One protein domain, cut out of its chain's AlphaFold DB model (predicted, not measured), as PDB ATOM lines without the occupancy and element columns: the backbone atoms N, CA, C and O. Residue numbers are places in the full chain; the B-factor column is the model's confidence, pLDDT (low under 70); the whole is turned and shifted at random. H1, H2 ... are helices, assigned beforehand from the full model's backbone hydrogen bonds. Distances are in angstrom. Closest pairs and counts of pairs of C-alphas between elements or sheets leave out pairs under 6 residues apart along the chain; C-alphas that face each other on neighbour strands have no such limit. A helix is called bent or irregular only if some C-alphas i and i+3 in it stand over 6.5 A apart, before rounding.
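Overview. This is residues 69 to 128 of the 560 residues of an uncharacterized protein of Rhodosporidium toruloides (UniProt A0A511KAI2). Four short helices make a small cluster in which the chain goes out along H1, turns through H2 and comes back along H3. H4 then packs on both H1 and H3, about perpendicular to H1, so that the centres of H1, H3 and H4 make a triangle, while H2 lies at one end of the longest axis and the wide loop between H3 and H4 at the other. The printed part has 60 residues with four named helices, H1, H2, H3 and H4 in that order, and no named strand; the class is all helix. The whole is compact, with a radius of gyration of the C-alphas of 10.5 A, and its outline is rounded, 30 by 26 by 22 A.

Along the chain. The printed part begins at Pro 69, with its C-alpha at (137.191, 91.501, 134.449), and residues 69 to 74 come before the first helix. H1 is residues 75 to 83, 12.2 A from first to last C-alpha, and begins with C-alpha 75 at (136.248, 105.169, 132.262). H2 is residues 86 to 92, 9.9 A. H3 is residues 95 to 107, the longest helix with 13 residues and 19.4 A; it is irregular, with C-alphas 96 and 99 7.3 A apart. H4 is residues 119 to 127, 12.0 A, and ends with C-alpha 127 at (135.391, 112.603, 132.036).

Arrangement. H1 touches H2, H3 and H4. With H2 it touches only at the corner by their link, closest at the C-alphas of Ala 82 and Arg 89, 4.3 A; the two run opposite ways at a shallow tilt of 32 degrees. H3 touches H1 with residues 101 to 105 alone, closest at the C-alphas of Pro 75 and Ala 104, 5.2 A, opposite ways at a steep tilt of 40 degrees. H1 and H4 stand about perpendicular at 78 degrees, closest at the C-alphas of Gly 76 and Tyr 127, 5.2 A. H3 touches H4 with residues 98 to 102 alone, closest at the C-alphas of Trp 101 and Glu 119, 6.0 A, the same way at a steep tilt of 42 degrees. H2 is close to H3 but not clearly touching it, the closest C-alphas, of Thr 91 and Ala 97, being 7.0 A apart. H2 is also close to H4 but not clearly touching it, with the C-alphas of Leu 92 and Pro 120 closest at 7.9 A. In H1, H2 and H4 every O i to N i+4 pair is within hydrogen-bond range; in H3 7 of 9 are.

Size, cuts and confidence. The two C-alphas farthest apart, of Ser 87 and Ile 112, are 30.0 A from each other. The printed part has no cut. The links H1 to H2 and H2 to H3 are tight, and the link H3 to H4, 11 residues, is long. The mean pLDDT of the printed part is 79.1, and residues 69 to 72 and 112 to 115 are under 70.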
ATOM      1  N   PRO A  69     138.226  90.646 135.049       47.41
ATOM      2  CA  PRO A  69     137.191  91.501 134.449       47.41
ATOM      3  C   PRO A  69     136.184  92.108 135.444       47.41
ATOM      4  O   PRO A  69     135.407  92.983 135.080       47.41
ATOM      5  N   ALA A  70     136.171  91.629 136.693       41.25
ATOM      6  CA  ALA A  70     135.231  92.012 137.740       41.25
ATOM      7  C   ALA A  70     135.638  93.254 138.561       41.25
ATOM      8  O   ALA A  70     134.827  93.742 139.342       41.25
ATOM      9  N   ALA A  71     136.854  93.794 138.403       52.28
ATOM     10  CA  ALA A  71     137.233  95.072 139.018       52.28
ATOM     11  C   ALA A  71     136.760  96.231 138.126       52.28
ATOM     12  O   ALA A  71     137.551  96.894 137.454       52.28
ATOM     13  N   ILE A  72     135.444  96.411 138.056       55.38
ATOM     14  CA  ILE A  72     134.810  97.387 137.175       55.38
ATOM     15  C   ILE A  72     135.151  98.796 137.670       55.38
ATOM     16  O   ILE A  72     134.614  99.283 138.659       55.38
ATOM     17  N   SER A  73     136.088  99.435 136.978       74.12
ATOM     18  CA  SER A  73     136.370 100.863 137.095       74.12
ATOM     19  C   SER A  73     135.624 101.554 135.958       74.12
ATOM     20  O   SER A  73     135.724 101.094 134.823       74.12
ATOM     21  N   THR A  74     134.889 102.635 136.221       85.81
ATOM     22  CA  THR A  74     134.321 103.460 135.140       85.81
ATOM     23  C   THR A  74     135.456 104.066 134.299       85.81
ATOM     24  O   THR A  74     136.596 104.146 134.781       85.81
ATOM     25  N   PRO A  75     135.206 104.520 133.055       90.12
ATOM     26  CA  PRO A  75     136.248 105.169 132.262       90.12
ATOM     27  C   PRO A  75     136.836 106.392 132.982       90.12
ATOM     28  O   PRO A  75     138.046 106.602 132.931       90.12
ATOM     29  N   GLY A  76     136.017 107.128 133.745       83.50
ATOM     30  CA  GLY A  76     136.476 108.207 134.623       83.50
ATOM     31  C   GLY A  76     137.432 107.729 135.721       83.50
ATOM     32  O   GLY A  76     138.494 108.318 135.910       83.50
ATOM     33  N   THR A  77     137.132 106.612 136.391       83.06
ATOM     34  CA  THR A  77     138.036 106.019 137.391       83.06
ATOM     35  C   THR A  77     139.347 105.539 136.763       83.06
ATOM     36  O   THR A  77     140.415 105.790 137.320       83.06
ATOM     37  N   LEU A  78     139.309 104.896 135.589       87.00
ATOM     38  CA  LEU A  78     140.528 104.511 134.863       87.00
ATOM     39  C   LEU A  78     141.358 105.727 134.449       87.00
ATOM     40  O   LEU A  78     142.585 105.684 134.552       87.00
ATOM     41  N   LEU A  79     140.708 106.812 134.021       89.00
ATOM     42  CA  LEU A  79     141.374 108.061 133.671       89.00
ATOM     43  C   LEU A  79     142.032 108.706 134.896       89.00
ATOM     44  O   LEU A  79     143.209 109.060 134.829       89.00
ATOM     45  N   ALA A  80     141.328 108.778 136.028       80.25
ATOM     46  CA  ALA A  80     141.880 109.273 137.287       80.25
ATOM     47  C   ALA A  80     143.086 108.432 137.741       80.25
ATOM     48  O   ALA A  80     144.139 108.977 138.076       80.25
ATOM     49  N   ILE A  81     142.986 107.097 137.661       81.38
ATOM     50  CA  ILE A  81     144.098 106.177 137.942       81.38
ATOM     51  C   ILE A  81     145.273 106.444 136.994       81.38
ATOM     52  O   ILE A  81     146.418 106.528 137.447       81.38
ATOM     53  N   ALA A  82     145.014 106.618 135.696       84.88
ATOM     54  CA  ALA A  82     146.044 106.915 134.709       84.88
ATOM     55  C   ALA A  82     146.760 108.241 134.995       84.88
ATOM     56  O   ALA A  82     147.967 108.339 134.790       84.88
ATOM     57  N   GLN A  83     146.051 109.242 135.514       85.00
ATOM     58  CA  GLN A  83     146.621 110.545 135.859       85.00
ATOM     59  C   GLN A  83     147.506 110.513 137.114       85.00
ATOM     60  O   GLN A  83     148.361 111.381 137.267       85.00
ATOM     61  N   THR A  84     147.388 109.497 137.976       70.44
ATOM     62  CA  THR A  84     148.188 109.433 139.214       70.44
ATOM     63  C   THR A  84     149.697 109.309 138.977       70.44
ATOM     64  O   THR A  84     150.478 109.790 139.798       70.44
ATOM     65  N   ARG A  85     150.143 108.648 137.889       73.81
ATOM     66  CA  ARG A  85     151.573 108.453 137.570       73.81
ATOM     67  C   ARG A  85     151.840 108.282 136.080       73.81
ATOM     68  O   ARG A  85     151.137 107.546 135.396       73.81
ATOM     69  N   LYS A  86     152.984 108.803 135.615       74.50
ATOM     70  CA  LYS A  86     153.466 108.657 134.227       74.50
ATOM     71  C   LYS A  86     153.590 107.196 133.769       74.50
ATOM     72  O   LYS A  86     153.249 106.892 132.632       74.50
ATOM     73  N   SER A  87     154.039 106.286 134.638       77.00
ATOM     74  CA  SER A  87     154.163 104.861 134.295       77.00
ATOM     75  C   SER A  87     152.807 104.168 134.150       77.00
ATOM     76  O   SER A  87     152.616 103.400 133.214       77.00
ATOM     77  N   ILE A  88     151.842 104.478 135.022       79.12
ATOM     78  CA  ILE A  88     150.474 103.947 134.939       79.12
ATOM     79  C   ILE A  88     149.773 104.518 133.705       79.12
ATOM     80  O   ILE A  88     149.197 103.751 132.937       79.12
ATOM     81  N   ARG A  89     149.915 105.828 133.454       86.94
ATOM     82  CA  ARG A  89     149.471 106.474 132.213       86.94
ATOM     83  C   ARG A  89     150.035 105.760 130.994       86.94
ATOM     84  O   ARG A  89     149.280 105.352 130.127       86.94
ATOM     85  N   SER A  90     151.350 105.547 130.948       84.88
ATOM     86  CA  SER A  90     151.993 104.874 129.818       84.88
ATOM     87  C   SER A  90     151.480 103.450 129.608       84.88
ATOM     88  O   SER A  90     151.424 103.015 128.464       84.88
ATOM     89  N   THR A  91     151.119 102.726 130.666       85.88
ATOM     90  CA  THR A  91     150.571 101.368 130.557       85.88
ATOM     91  C   THR A  91     149.114 101.378 130.103       85.88
ATOM     92  O   THR A  91     148.759 100.622 129.204       85.88
ATOM     93  N   LEU A  92     148.282 102.247 130.685       87.88
ATOM     94  CA  LEU A  92     146.861 102.347 130.350       87.88
ATOM     95  C   LEU A  92     146.621 102.966 128.967       87.88
ATOM     96  O   LEU A  92     145.624 102.648 128.341       87.88
ATOM     97  N   PHE A  93     147.529 103.794 128.451       92.50
ATOM     98  CA  PHE A  93     147.401 104.407 127.122       92.50
ATOM     99  C   PHE A  93     148.012 103.553 125.993       92.50
ATOM    100  O   PHE A  93     148.041 103.972 124.841       92.50
ATOM    101  N   ARG A  94     148.517 102.346 126.283       90.25
ATOM    102  CA  ARG A  94     148.955 101.403 125.240       90.25
ATOM    103  C   ARG A  94     147.762 100.625 124.691       90.25
ATOM    104  O   ARG A  94     146.870 100.249 125.444       90.25
ATOM    105  N   LYS A  95     147.834 100.232 123.415       87.38
ATOM    106  CA  LYS A  95     146.830  99.379 122.743       87.38
ATOM    107  C   LYS A  95     146.526  98.073 123.496       87.38
ATOM    108  O   LYS A  95     145.412  97.572 123.459       87.38
ATOM    109  N   VAL A  96     147.488  97.545 124.257       87.25
ATOM    110  CA  VAL A  96     147.289  96.351 125.104       87.25
ATOM    111  C   VAL A  96     146.252  96.550 126.222       87.25
ATOM    112  O   VAL A  96     145.663  95.580 126.687       87.25
ATOM    113  N   ALA A  97     146.005  97.790 126.653       87.75
ATOM    114  CA  ALA A  97     145.015  98.124 127.676       87.75
ATOM    115  C   ALA A  97     143.617  98.405 127.094       87.75
ATOM    116  O   ALA A  97     142.671  98.618 127.849       87.75
ATOM    117  N   GLU A  98     143.446  98.369 125.770       86.81
ATOM    118  CA  GLU A  98     142.167  98.615 125.093       86.81
ATOM    119  C   GLU A  98     141.015  97.713 125.595       86.81
ATOM    120  O   GLU A  98     139.918  98.229 125.809       86.81
ATOM    121  N   PRO A  99     141.215  96.409 125.903       86.88
ATOM    122  CA  PRO A  99     140.161  95.584 126.500       86.88
ATOM    123  C   PRO A  99     139.712  96.067 127.886       86.88
ATOM    124  O   PRO A  99     138.540  95.912 128.232       86.88
ATOM    125  N   VAL A 100     140.624  96.660 128.667       85.50
ATOM    126  CA  VAL A 100     140.338  97.217 130.000       85.50
ATOM    127  C   VAL A 100     139.448  98.448 129.861       85.50
ATOM    128  O   VAL A 100     138.426  98.544 130.539       85.50
ATOM    129  N   TRP A 101     139.768  99.338 128.919       92.19
ATOM    130  CA  TRP A 101     138.931 100.498 128.627       92.19
ATOM    131  C   TRP A 101     137.575 100.125 128.030       92.19
ATOM    132  O   TRP A 101     136.556 100.634 128.489       92.19
ATOM    133  N   ARG A 102     137.521  99.163 127.099       86.69
ATOM    134  CA  ARG A 102     136.247  98.629 126.584       86.69
ATOM    135  C   ARG A 102     135.408  97.992 127.689       86.69
ATOM    136  O   ARG A 102     134.184  98.107 127.687       86.69
ATOM    137  N   GLY A 103     136.047  97.308 128.639       82.69
ATOM    138  CA  GLY A 103     135.397  96.792 129.844       82.69
ATOM    139  C   GLY A 103     134.776  97.905 130.691       82.69
ATOM    140  O   GLY A 103     133.593  97.831 131.018       82.69
ATOM    141  N   ALA A 104     135.542  98.961 130.967       84.69
ATOM    142  CA  ALA A 104     135.071 100.141 131.687       84.69
ATOM    143  C   ALA A 104     133.924 100.856 130.959       84.69
ATOM    144  O   ALA A 104     132.915 101.194 131.568       84.69
ATOM    145  N   ARG A 105     134.022 101.034 129.641       86.94
ATOM    146  CA  ARG A 105     132.993 101.683 128.820       86.94
ATOM    147  C   ARG A 105     131.679 100.904 128.801       86.94
ATOM    148  O   ARG A 105     130.613 101.484 128.992       86.94
ATOM    149  N   ARG A 106     131.750  99.576 128.649       83.69
ATOM    150  CA  ARG A 106     130.570  98.697 128.746       83.69
ATOM    151  C   ARG A 106     129.888  98.796 130.101       83.69
ATOM    152  O   ARG A 106     128.672  98.681 130.172       83.69
ATOM    153  N   SER A 107     130.651  99.035 131.165       80.19
ATOM    154  CA  SER A 107     130.075  99.135 132.505       80.19
ATOM    155  C   SER A 107     129.196 100.365 132.727       80.19
ATOM    156  O   SER A 107     128.370 100.352 133.629       80.19
ATOM    157  N   VAL A 108     129.345 101.395 131.888       81.12
ATOM    158  CA  VAL A 108     128.550 102.631 131.932       81.12
ATOM    159  C   VAL A 108     127.568 102.743 130.755       81.12
ATOM    160  O   VAL A 108     127.015 103.814 130.514       81.12
ATOM    161  N   GLY A 109     127.353 101.655 130.001       81.31
ATOM    162  CA  GLY A 109     126.395 101.616 128.886       81.31
ATOM    163  C   GLY A 109     126.775 102.493 127.684       81.31
ATOM    164  O   GLY A 109     125.899 103.025 127.010       81.31
ATOM    165  N   LEU A 110     128.075 102.697 127.442       78.81
ATOM    166  CA  LEU A 110     128.597 103.526 126.343       78.81
ATOM    167  C   LEU A 110     129.161 102.692 125.177       78.81
ATOM    168  O   LEU A 110     130.036 103.143 124.439       78.81
ATOM    169  N   ASP A 111     128.709 101.455 125.013       77.75
ATOM    170  CA  ASP A 111     129.173 100.491 124.008       77.75
ATOM    171  C   ASP A 111     128.824 100.868 122.555       77.75
ATOM    172  O   ASP A 111     129.515 100.435 121.633       77.75
ATOM    173  N   ILE A 112     127.846 101.756 122.359       64.56
ATOM    174  CA  ILE A 112     127.339 102.205 121.046       64.56
ATOM    175  C   ILE A 112     128.344 103.102 120.289       64.56
ATOM    176  O   ILE A 112     128.265 103.253 119.073       64.56
ATOM    177  N   LEU A 113     129.331 103.682 120.980       59.56
ATOM    178  CA  LEU A 113     130.367 104.513 120.356       59.56
ATOM    179  C   LEU A 113     131.438 103.613 119.707       59.56
ATOM    180  O   LEU A 113     132.375 103.172 120.370       59.56
ATOM    181  N   SER A 114     131.279 103.276 118.427       53.28
ATOM    182  CA  SER A 114     132.218 102.445 117.644       53.28
ATOM    183  C   SER A 114     133.166 103.261 116.749       53.28
ATOM    184  O   SER A 114     133.668 102.756 115.744       53.28
ATOM    185  N   GLY A 115     133.418 104.526 117.104       62.38
ATOM    186  CA  GLY A 115     134.256 105.435 116.321       62.38
ATOM    187  C   GLY A 115     135.746 105.067 116.307       62.38
ATOM    188  O   GLY A 115     136.223 104.249 117.092       62.38
ATOM    189  N   LYS A 116     136.503 105.714 115.410       74.25
ATOM    190  CA  LYS A 116     137.959 105.521 115.227       74.25
ATOM    191  C   LYS A 116     138.824 106.069 116.376       74.25
ATOM    192  O   LYS A 116     140.042 105.899 116.337       74.25
ATOM    193  N   LEU A 117     138.233 106.756 117.355       74.88
ATOM    194  CA  LEU A 117     138.960 107.306 118.499       74.88
ATOM    195  C   LEU A 117     139.414 106.179 119.430       74.88
ATOM    196  O   LEU A 117     138.660 105.251 119.723       74.88
ATOM    197  N   ASP A 118     140.648 106.269 119.915       84.06
ATOM    198  CA  ASP A 118     141.147 105.332 120.907       84.06
ATOM    199  C   ASP A 118     140.455 105.563 122.261       84.06
ATOM    200  O   ASP A 118     140.099 106.677 122.653       84.06
ATOM    201  N   GLU A 119     140.233 104.474 122.990       87.31
ATOM    202  CA  GLU A 119     139.426 104.483 124.212       87.31
ATOM    203  C   GLU A 119     139.897 105.476 125.308       87.31
ATOM    204  O   GLU A 119     139.041 106.080 125.962       87.31
ATOM    205  N   PRO A 120     141.210 105.725 125.520       82.56
ATOM    206  CA  PRO A 120     141.663 106.759 126.451       82.56
ATOM    207  C   PRO A 120     141.214 108.172 126.055       82.56
ATOM    208  O   PRO A 120     140.893 108.977 126.929       82.56
ATOM    209  N   THR A 121     141.168 108.474 124.754       80.12
ATOM    210  CA  THR A 121     140.719 109.773 124.233       80.12
ATOM    211  C   THR A 121     139.223 109.957 124.452       80.12
ATOM    212  O   THR A 121     138.802 111.020 124.908       80.12
ATOM    213  N   TYR A 122     138.422 108.904 124.253       82.44
ATOM    214  CA  TYR A 122     137.004 108.911 124.629       82.44
ATOM    215  C   TYR A 122     136.800 109.206 126.116       82.44
ATOM    216  O   TYR A 122     135.977 110.046 126.477       82.44
ATOM    217  N   ALA A 123     137.563 108.543 126.988       82.00
ATOM    218  CA  ALA A 123     137.474 108.788 128.422       82.00
ATOM    219  C   ALA A 123     137.871 110.227 128.784       82.00
ATOM    220  O   ALA A 123     137.236 110.834 129.641       82.00
ATOM    221  N   TYR A 124     138.882 110.791 128.116       81.19
ATOM    222  CA  TYR A 124     139.306 112.177 128.320       81.19
ATOM    223  C   TYR A 124     138.232 113.185 127.893       81.19
ATOM    224  O   TYR A 124     137.997 114.153 128.608       81.19
ATOM    225  N   LEU A 125     137.559 112.942 126.765       79.38
ATOM    226  CA  LEU A 125     136.476 113.794 126.264       79.38
ATOM    227  C   LEU A 125     135.248 113.788 127.181       79.38
ATOM    228  O   LEU A 125     134.614 114.822 127.353       79.38
ATOM    229  N   LEU A 126     134.912 112.633 127.757       77.81
ATOM    230  CA  LEU A 126     133.708 112.473 128.576       77.81
ATOM    231  C   LEU A 126     133.922 112.802 130.058       77.81
ATOM    232  O   LEU A 126     132.992 113.250 130.718       77.81
ATOM    233  N   TYR A 127     135.120 112.552 130.592       80.88
ATOM    234  CA  TYR A 127     135.391 112.603 132.036       80.88
ATOM    235  C   TYR A 127     136.577 113.499 132.417       80.88
ATOM    236  O   TYR A 127     136.917 113.604 133.596       80.88
ATOM    237  N   GLY A 128     137.245 114.131 131.449       77.69
ATOM    238  CA  GLY A 128     138.328 115.069 131.721       77.69
ATOM    239  C   GLY A 128     137.795 116.348 132.364       77.69
ATOM    240  O   GLY A 128     137.209 117.185 131.691       77.69
TER     241      GLY A 128